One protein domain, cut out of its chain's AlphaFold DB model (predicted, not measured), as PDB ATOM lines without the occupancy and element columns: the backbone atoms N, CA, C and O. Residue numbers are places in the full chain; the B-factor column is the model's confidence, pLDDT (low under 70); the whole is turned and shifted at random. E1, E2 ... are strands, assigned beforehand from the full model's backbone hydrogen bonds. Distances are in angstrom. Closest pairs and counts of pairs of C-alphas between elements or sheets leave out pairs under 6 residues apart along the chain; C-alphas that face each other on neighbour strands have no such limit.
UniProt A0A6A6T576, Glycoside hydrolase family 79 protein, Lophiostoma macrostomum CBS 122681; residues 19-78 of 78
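AT A GLANCE: This is residues 19 to 78 of the 78 residues of the protein "Glycoside hydrolase family 79 protein" of Lophiostoma macrostomum CBS 122681 (UniProt A0A6A6T576). This domain has little regular structure: its outline is flat, with a small sheet of two antiparallel strands, E1 and E3, with E2 near E1 and joined to E3 by a tight link, and a long looped stretch, residues 30 to 64, running out past the sheet and folding back. Short antiparallel pairings tie residues 40 to 41 and 59 to 60 to E1. The printed part has 60 residues, with no named helix and strands E1, E2, E3 in chain order; it is all strand, though 16 residues are in named elements. It is only just loose, close to compact, with a radius of gyration of the C-alphas of 12.8 A and spans of 39 by 24 by 12 A.

HOW THE PARTS SIT: E1, residues 24 to 29, and E3, residues 73 to 77, are antiparallel neighbours at 162 degrees; C-alphas 25 and 76 face each other at 4.6 A, and N 24 and O 77 are within hydrogen-bond range at 2.8 A. E2, residues 65 to 69, pairs with no named strand. E1 and E2 are near each other. The closest C-alphas of E2 and E3, Val 68 and Val 74, are 6.9 A apart.

IN THESE COORDINATES: E1 begins at C-alpha 24 (6.451, -0.520, 6.246) and is 15.8 A long. E2 measures 13.1 A. E3 measures 13.3 A and ends at C-alpha 77 (6.855, 0.452, 11.391).

THE WHOLE: The farthest C-alphas, Ser 49 and Asp 63, are 39.7 A apart. E1 to E2 is a long link, E2 to E3 a tight one. The printed part has no cut, and no printed residue is under 70 in pLDDT.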
ATOM      1  N   ASN A  19       9.855  -9.718  12.953       89.31
ATOM      2  CA  ASN A  19       9.816 -10.127  11.553       89.31
ATOM      3  C   ASN A  19       9.606  -8.891  10.674       89.31
ATOM      4  O   ASN A  19       8.486  -8.401  10.539       89.31
ATOM      5  N   TRP A  20      10.680  -8.397  10.066       92.44
ATOM      6  CA  TRP A  20      10.646  -7.161   9.288       92.44
ATOM      7  C   TRP A  20       9.990  -7.302   7.908       92.44
ATOM      8  O   TRP A  20       9.718  -6.291   7.273       92.44
ATOM      9  N   ASN A  21       9.641  -8.513   7.460       86.88
ATOM     10  CA  ASN A  21       9.018  -8.723   6.145       86.88
ATOM     11  C   ASN A  21       7.631  -8.070   6.006       86.88
ATOM     12  O   ASN A  21       7.163  -7.851   4.892       86.88
ATOM     13  N   THR A  22       6.953  -7.779   7.121       90.12
ATOM     14  CA  THR A  22       5.677  -7.042   7.131       90.12
ATOM     15  C   THR A  22       5.854  -5.557   7.419       90.12
ATOM     16  O   THR A  22       4.871  -4.815   7.415       90.12
ATOM     17  N   ALA A  23       7.086  -5.118   7.684       94.69
ATOM     18  CA  ALA A  23       7.359  -3.744   8.038       94.69
ATOM     19  C   ALA A  23       7.157  -2.816   6.842       94.69
ATOM     20  O   ALA A  23       7.449  -3.140   5.690       94.69
ATOM     21  N   LYS A  24       6.682  -1.622   7.165       95.62
ATOM     22  CA  LYS A  24       6.451  -0.520   6.246       95.62
ATOM     23  C   LYS A  24       7.532   0.525   6.440       95.62
ATOM     24  O   LYS A  24       7.724   1.006   7.557       95.62
ATOM     25  N   VAL A  25       8.191   0.902   5.353       97.19
ATOM     26  CA  VAL A  25       9.188   1.969   5.312       97.19
ATOM     27  C   VAL A  25       8.558   3.199   4.670       97.19
ATOM     28  O   VAL A  25       8.054   3.152   3.549       97.19
ATOM     29  N   ARG A  26       8.583   4.313   5.400       98.00
ATOM     30  CA  ARG A  26       8.162   5.633   4.924       98.00
ATOM     31  C   ARG A  26       9.360   6.560   4.908       98.00
ATOM     32  O   ARG A  26      10.047   6.686   5.918       98.00
ATOM     33  N   ARG A  27       9.594   7.220   3.777       96.94
ATOM     34  CA  ARG A  27      10.770   8.074   3.578       96.94
ATOM     35  C   ARG A  27      10.412   9.542   3.715       96.94
ATOM     36  O   ARG A  27       9.487  10.006   3.052       96.94
ATOM     37  N   LEU A  28      11.153  10.262   4.545       97.12
ATOM     38  CA  LEU A  28      11.191  11.716   4.563       97.12
ATOM     39  C   LEU A  28      12.279  12.170   3.588       97.12
ATOM     40  O   LEU A  28      13.465  12.042   3.887       97.12
ATOM     41  N   THR A  29      11.876  12.683   2.429       95.56
ATOM     42  CA  THR A  29      12.785  13.074   1.342       95.56
ATOM     43  C   THR A  29      12.686  14.562   1.036       95.56
ATOM     44  O   THR A  29      11.640  15.181   1.231       95.56
ATOM     45  N   ALA A  30      13.778  15.132   0.524       94.25
ATOM     46  CA  ALA A  30      13.828  16.503   0.033       94.25
ATOM     47  C   ALA A  30      14.765  16.643  -1.191       94.25
ATOM     48  O   ALA A  30      15.723  15.864  -1.343       94.25
ATOM     49  N   PRO A  31      14.554  17.656  -2.058       91.06
ATOM     50  CA  PRO A  31      15.436  17.958  -3.192       91.06
ATOM     51  C   PRO A  31      16.878  18.323  -2.806       91.06
ATOM     52  O   PRO A  31      17.786  18.158  -3.621       91.06
ATOM     53  N   GLY A  32      17.111  18.752  -1.567       90.25
ATOM     54  CA  GLY A  32      18.431  19.042  -1.008       90.25
ATOM     55  C   GLY A  32      18.382  19.108   0.520       90.25
ATOM     56  O   GLY A  32      17.301  19.067   1.096       90.25
ATOM     57  N   VAL A  33      19.544  19.190   1.172       89.38
ATOM     58  CA  VAL A  33      19.638  19.264   2.647       89.38
ATOM     59  C   VAL A  33      19.362  20.658   3.213       89.38
ATOM     60  O   VAL A  33      19.050  20.780   4.389       89.38
ATOM     61  N   ASP A  34      19.463  21.693   2.380       91.94
ATOM     62  CA  ASP A  34      19.307  23.102   2.762       91.94
ATOM     63  C   ASP A  34      18.139  23.747   1.998       91.94
ATOM     64  O   ASP A  34      18.264  24.777   1.341       91.94
ATOM     65  N   VAL A  35      16.999  23.051   1.976       92.19
ATOM     66  CA  VAL A  35      15.782  23.506   1.294       92.19
ATOM     67  C   VAL A  35      14.616  23.548   2.270       92.19
ATOM     68  O   VAL A  35      14.518  22.730   3.181       92.19
ATOM     69  N   SER A  36      13.697  24.482   2.047       91.12
ATOM     70  CA  SER A  36      12.455  24.611   2.818       91.12
ATOM     71  C   SER A  36      11.222  24.089   2.073       91.12
ATOM     72  O   SER A  36      10.129  24.068   2.633       91.12
ATOM     73  N   THR A  37      11.373  23.673   0.813       91.56
ATOM     74  CA  THR A  37      10.270  23.267  -0.068       91.56
ATOM     75  C   THR A  37      10.534  21.912  -0.722       91.56
ATOM     76  O   THR A  37      11.670  21.439  -0.798       91.56
ATOM     77  N   GLY A  38       9.463  21.254  -1.178       92.06
ATOM     78  CA  GLY A  38       9.546  19.928  -1.804       92.06
ATOM     79  C   GLY A  38       9.851  18.786  -0.830       92.06
ATOM     80  O   GLY A  38      10.172  17.688  -1.271       92.06
ATOM     81  N   ILE A  39       9.760  19.038   0.480       95.50
ATOM     82  CA  ILE A  39       9.903  18.014   1.515       95.50
ATOM     83  C   ILE A  39       8.650  17.134   1.497       95.50
ATOM     84  O   ILE A  39       7.531  17.649   1.542       95.50
ATOM     85  N   THR A  40       8.833  15.817   1.439       97.38
ATOM     86  CA  THR A  40       7.725  14.854   1.448       97.38
ATOM     87  C   THR A  40       7.971  13.733   2.444       97.38
ATOM     88  O   THR A  40       9.108  13.299   2.613       97.38
ATOM     89  N   LEU A  41       6.907  13.235   3.073       97.56
ATOM     90  CA  LEU A  41       6.900  11.995   3.844       97.56
ATOM     91  C   LEU A  41       6.082  10.955   3.079       97.56
ATOM     92  O   LEU A  41       4.902  11.177   2.821       97.56
ATOM     93  N   ALA A  42       6.701   9.830   2.714       97.50
ATOM     94  CA  ALA A  42       6.066   8.774   1.920       97.50
ATOM     95  C   ALA A  42       5.426   9.312   0.623       97.50
ATOM     96  O   ALA A  42       4.337   8.897   0.242       97.50
ATOM     97  N   GLY A  43       6.068  10.287  -0.032       97.12
ATOM     98  CA  GLY A  43       5.552  10.926  -1.250       97.12
ATOM     99  C   GLY A  43       4.436  11.956  -1.032       97.12
ATOM    100  O   GLY A  43       3.975  12.559  -2.001       97.12
ATOM    101  N   GLN A  44       4.021  12.200   0.213       98.25
ATOM    102  CA  GLN A  44       3.002  13.191   0.559       98.25
ATOM    103  C   GLN A  44       3.618  14.444   1.180       98.25
ATOM    104  O   GLN A  44       4.655  14.384   1.838       98.25
ATOM    105  N   SER A  45       2.959  15.585   1.008       97.38
ATOM    106  CA  SER A  45       3.345  16.858   1.623       97.38
ATOM    107  C   SER A  45       2.147  17.536   2.280       97.38
ATOM    108  O   SER A  45       1.007  17.094   2.136       97.38
ATOM    109  N   ILE A  46       2.418  18.602   3.030       96.62
ATOM    110  CA  ILE A  46       1.393  19.470   3.603       96.62
ATOM    111  C   ILE A  46       1.253  20.701   2.707       96.62
ATOM    112  O   ILE A  46       2.255  21.342   2.391       96.62
ATOM    113  N   ASP A  47       0.030  21.009   2.279       95.25
ATOM    114  CA  ASP A  47      -0.265  22.226   1.523       95.25
ATOM    115  C   ASP A  47      -0.418  23.460   2.434       95.25
ATOM    116  O   ASP A  47      -0.377  23.375   3.662       95.25
ATOM    117  N   GLU A  48      -0.616  24.633   1.831       95.56
ATOM    118  CA  GLU A  48      -0.752  25.912   2.547       95.56
ATOM    119  C   GLU A  48      -1.960  25.962   3.498       95.56
ATOM    120  O   GLU A  48      -1.998  26.783   4.414       95.56
ATOM    121  N   SER A  49      -2.941  25.074   3.309       96.75
ATOM    122  CA  SER A  49      -4.110  24.941   4.182       96.75
ATOM    123  C   SER A  49      -3.890  23.967   5.347       96.75
ATOM    124  O   SER A  49      -4.785  23.777   6.170       96.75
ATOM    125  N   GLY A  50      -2.707  23.351   5.434       95.75
ATOM    126  CA  GLY A  50      -2.386  22.340   6.437       95.75
ATOM    127  C   GLY A  50      -2.893  20.940   6.085       95.75
ATOM    128  O   GLY A  50      -2.905  20.060   6.948       95.75
ATOM    129  N   LYS A  51      -3.326  20.706   4.841       97.88
ATOM    130  CA  LYS A  51      -3.866  19.416   4.406       97.88
ATOM    131  C   LYS A  51      -2.775  18.546   3.785       97.88
ATOM    132  O   LYS A  51      -1.922  19.025   3.046       97.88
ATOM    133  N   ILE A  52      -2.849  17.240   4.048       97.31
ATOM    134  CA  ILE A  52      -2.010  16.243   3.375       97.31
ATOM    135  C   ILE A  52      -2.454  16.103   1.914       97.31
ATOM    136  O   ILE A  52      -3.625  15.828   1.629       97.31
ATOM    137  N   VAL A  53      -1.503  16.251   0.997       97.50
ATOM    138  CA  VAL A  53      -1.691  16.102  -0.448       97.50
ATOM    139  C   VAL A  53      -0.652  15.150  -1.041       97.50
ATOM    140  O   VAL A  53       0.395  14.897  -0.446       97.50
ATOM    141  N   GLY A  54      -0.947  14.612  -2.225       96.44
ATOM    142  CA  GLY A  54      -0.130  13.586  -2.876       96.44
ATOM    143  C   GLY A  54      -0.558  12.159  -2.522       96.44
ATOM    144  O   GLY A  54      -1.460  11.931  -1.711       96.44
ATOM    145  N   GLN A  55       0.080  11.189  -3.170       96.81
ATOM    146  CA  GLN A  55      -0.198   9.769  -2.973       96.81
ATOM    147  C   GLN A  55       0.819   9.170  -2.000       96.81
ATOM    148  O   GLN A  55       2.020   9.347  -2.187       96.81
ATOM    149  N   GLU A  56       0.336   8.444  -0.988       96.44
ATOM    150  CA  GLU A  56       1.217   7.696  -0.089       96.44
ATOM    151  C   GLU A  56       1.916   6.570  -0.865       96.44
ATOM    152  O   GLU A  56       1.276   5.767  -1.550       96.44
ATOM    153  N   SER A  57       3.237   6.514  -0.737       96.25
ATOM    154  CA  SER A  57       4.092   5.450  -1.243       96.25
ATOM    155  C   SER A  57       4.882   4.859  -0.085       96.25
ATOM    156  O   SER A  57       5.629   5.555   0.604       96.25
ATOM    157  N   VAL A  58       4.668   3.568   0.150       96.31
ATOM    158  CA  VAL A  58       5.269   2.822   1.253       96.31
ATOM    159  C   VAL A  58       6.063   1.668   0.670       96.31
ATOM    160  O   VAL A  58       5.584   0.969  -0.222       96.31
ATOM    161  N   GLU A  59       7.262   1.465   1.197       95.38
ATOM    162  CA  GLU A  59       8.156   0.389   0.786       95.38
ATOM    163  C   GLU A  59       8.145  -0.749   1.810       95.38
ATOM    164  O   GLU A  59       7.844  -0.545   2.989       95.38
ATOM    165  N   SER A  60       8.491  -1.949   1.355       94.44
ATOM    166  CA  SER A  60       8.748  -3.094   2.230       94.44
ATOM    167  C   SER A  60      10.238  -3.196   2.536       94.44
ATOM    168  O   SER A  60      11.076  -2.831   1.713       94.44
ATOM    169  N   VAL A  61      10.570  -3.744   3.702       94.62
ATOM    170  CA  VAL A  61      11.947  -4.141   4.021       94.62
ATOM    171  C   VAL A  61      12.323  -5.381   3.205       94.62
ATOM    172  O   VAL A  61      11.524  -6.307   3.076       94.62
ATOM    173  N   ILE A  62      13.553  -5.409   2.691       90.69
ATOM    174  CA  ILE A  62      14.137  -6.551   1.977       90.69
ATOM    175  C   ILE A  62      15.397  -6.970   2.737       90.69
ATOM    176  O   ILE A  62      16.158  -6.112   3.169       90.69
ATOM    177  N   ASP A  63      15.583  -8.271   2.960       90.12
ATOM    178  CA  ASP A  63      16.765  -8.846   3.625       90.12
ATOM    179  C   ASP A  63      17.096  -8.260   5.016       90.12
ATOM    180  O   ASP A  63      18.229  -8.312   5.480       90.12
ATOM    181  N   ASN A  64      16.082  -7.753   5.731       92.31
ATOM    182  CA  ASN A  64      16.230  -7.003   6.988       92.31
ATOM    183  C   ASN A  64      17.092  -5.738   6.854       92.31
ATOM    184  O   ASN A  64      17.648  -5.262   7.841       92.31
ATOM    185  N   GLU A  65      17.191  -5.168   5.660       94.12
ATOM    186  CA  GLU A  65      17.977  -3.975   5.393       94.12
ATOM    187  C   GLU A  65      17.101  -2.832   4.887       94.12
ATOM    188  O   GLU A  65      16.102  -3.015   4.186       94.12
ATOM    189  N   VAL A  66      17.495  -1.615   5.256       95.19
ATOM    190  CA  VAL A  66      16.925  -0.381   4.719       95.19
ATOM    191  C   VAL A  66      18.067   0.523   4.285       95.19
ATOM    192  O   VAL A  66      18.926   0.895   5.083       95.19
ATOM    193  N   LEU A  67      18.067   0.898   3.009       94.81
ATOM    194  CA  LEU A  67      18.967   1.916   2.474       94.81
ATOM    195  C   LEU A  67      18.443   3.299   2.850       94.81
ATOM    196  O   LEU A  67      17.273   3.593   2.606       94.81
ATOM    197  N   VAL A  68      19.301   4.152   3.401       94.88
ATOM    198  CA  VAL A  68      18.970   5.539   3.749       94.88
ATOM    199  C   VAL A  68      19.876   6.478   2.964       94.88
ATOM    200  O   VAL A  68      21.102   6.390   3.060       94.88
ATOM    201  N   GLY A  69      19.280   7.360   2.159       92.75
ATOM    202  CA  GLY A  69      20.017   8.358   1.390       92.75
ATOM    203  C   GLY A  69      20.545   9.505   2.256       92.75
ATOM    204  O   GLY A  69      19.983   9.844   3.296       92.75
ATOM    205  N   ALA A  70      21.619  10.159   1.814       91.19
ATOM    206  CA  ALA A  70      22.114  11.372   2.457       91.19
ATOM    207  C   ALA A  70      21.034  12.473   2.472       91.19
ATOM    208  O   ALA A  70      20.470  12.817   1.428       91.19
ATOM    209  N   GLY A  71      20.768  13.037   3.654       91.06
ATOM    210  CA  GLY A  71      19.713  14.039   3.842       91.06
ATOM    211  C   GLY A  71      18.295  13.468   3.906       91.06
ATOM    212  O   GLY A  71      17.336  14.232   3.847       91.06
ATOM    213  N   GLU A  72      18.159  12.147   3.997       93.75
ATOM    214  CA  GLU A  72      16.889  11.445   4.154       93.75
ATOM    215  C   GLU A  72      16.728  10.925   5.588       93.75
ATOM    216  O   GLU A  72      17.707  10.627   6.273       93.75
ATOM    217  N   ALA A  73      15.480  10.769   6.028       95.38
ATOM    218  CA  ALA A  73      15.145   9.967   7.199       95.38
ATOM    219  C   ALA A  73      14.101   8.906   6.839       95.38
ATOM    220  O   ALA A  73      13.226   9.141   6.007       95.38
ATOM    221  N   VAL A  74      14.163   7.750   7.496       96.69
ATOM    222  CA  VAL A  74      13.201   6.659   7.304       96.69
ATOM    223  C   VAL A  74      12.446   6.371   8.594       96.69
ATOM    224  O   VAL A  74      13.030   6.314   9.675       96.69
ATOM    225  N   LEU A  75      11.138   6.166   8.474       96.88
ATOM    226  CA  LEU A  75      10.284   5.643   9.530       96.88
ATOM    227  C   LEU A  75       9.918   4.200   9.181       96.88
ATOM    228  O   LEU A  75       9.209   3.959   8.204       96.88
ATOM    229  N   VAL A  76      10.398   3.258   9.992       95.19
ATOM    230  CA  VAL A  76      10.107   1.827   9.857       95.19
ATOM    231  C   VAL A  76       9.086   1.431  10.922       95.19
ATOM    232  O   VAL A  76       9.327   1.620  12.112       95.19
ATOM    233  N   THR A  77       7.942   0.894  10.498       93.81
ATOM    234  CA  THR A  77       6.855   0.452  11.391       93.81
ATOM    235  C   THR A  77       6.472  -0.992  11.102       93.81
ATOM    236  O   THR A  77       6.288  -1.323   9.930       93.81
ATOM    237  N   LEU A  78       6.317  -1.813  12.144       89.06
ATOM    238  CA  LEU A  78       5.769  -3.174  12.058       89.06
ATOM    239  C   LEU A  78       4.240  -3.175  11.940       89.06
ATOM    240  O   LEU A  78       3.606  -2.258  12.510       89.06
TER     241      LEU A  78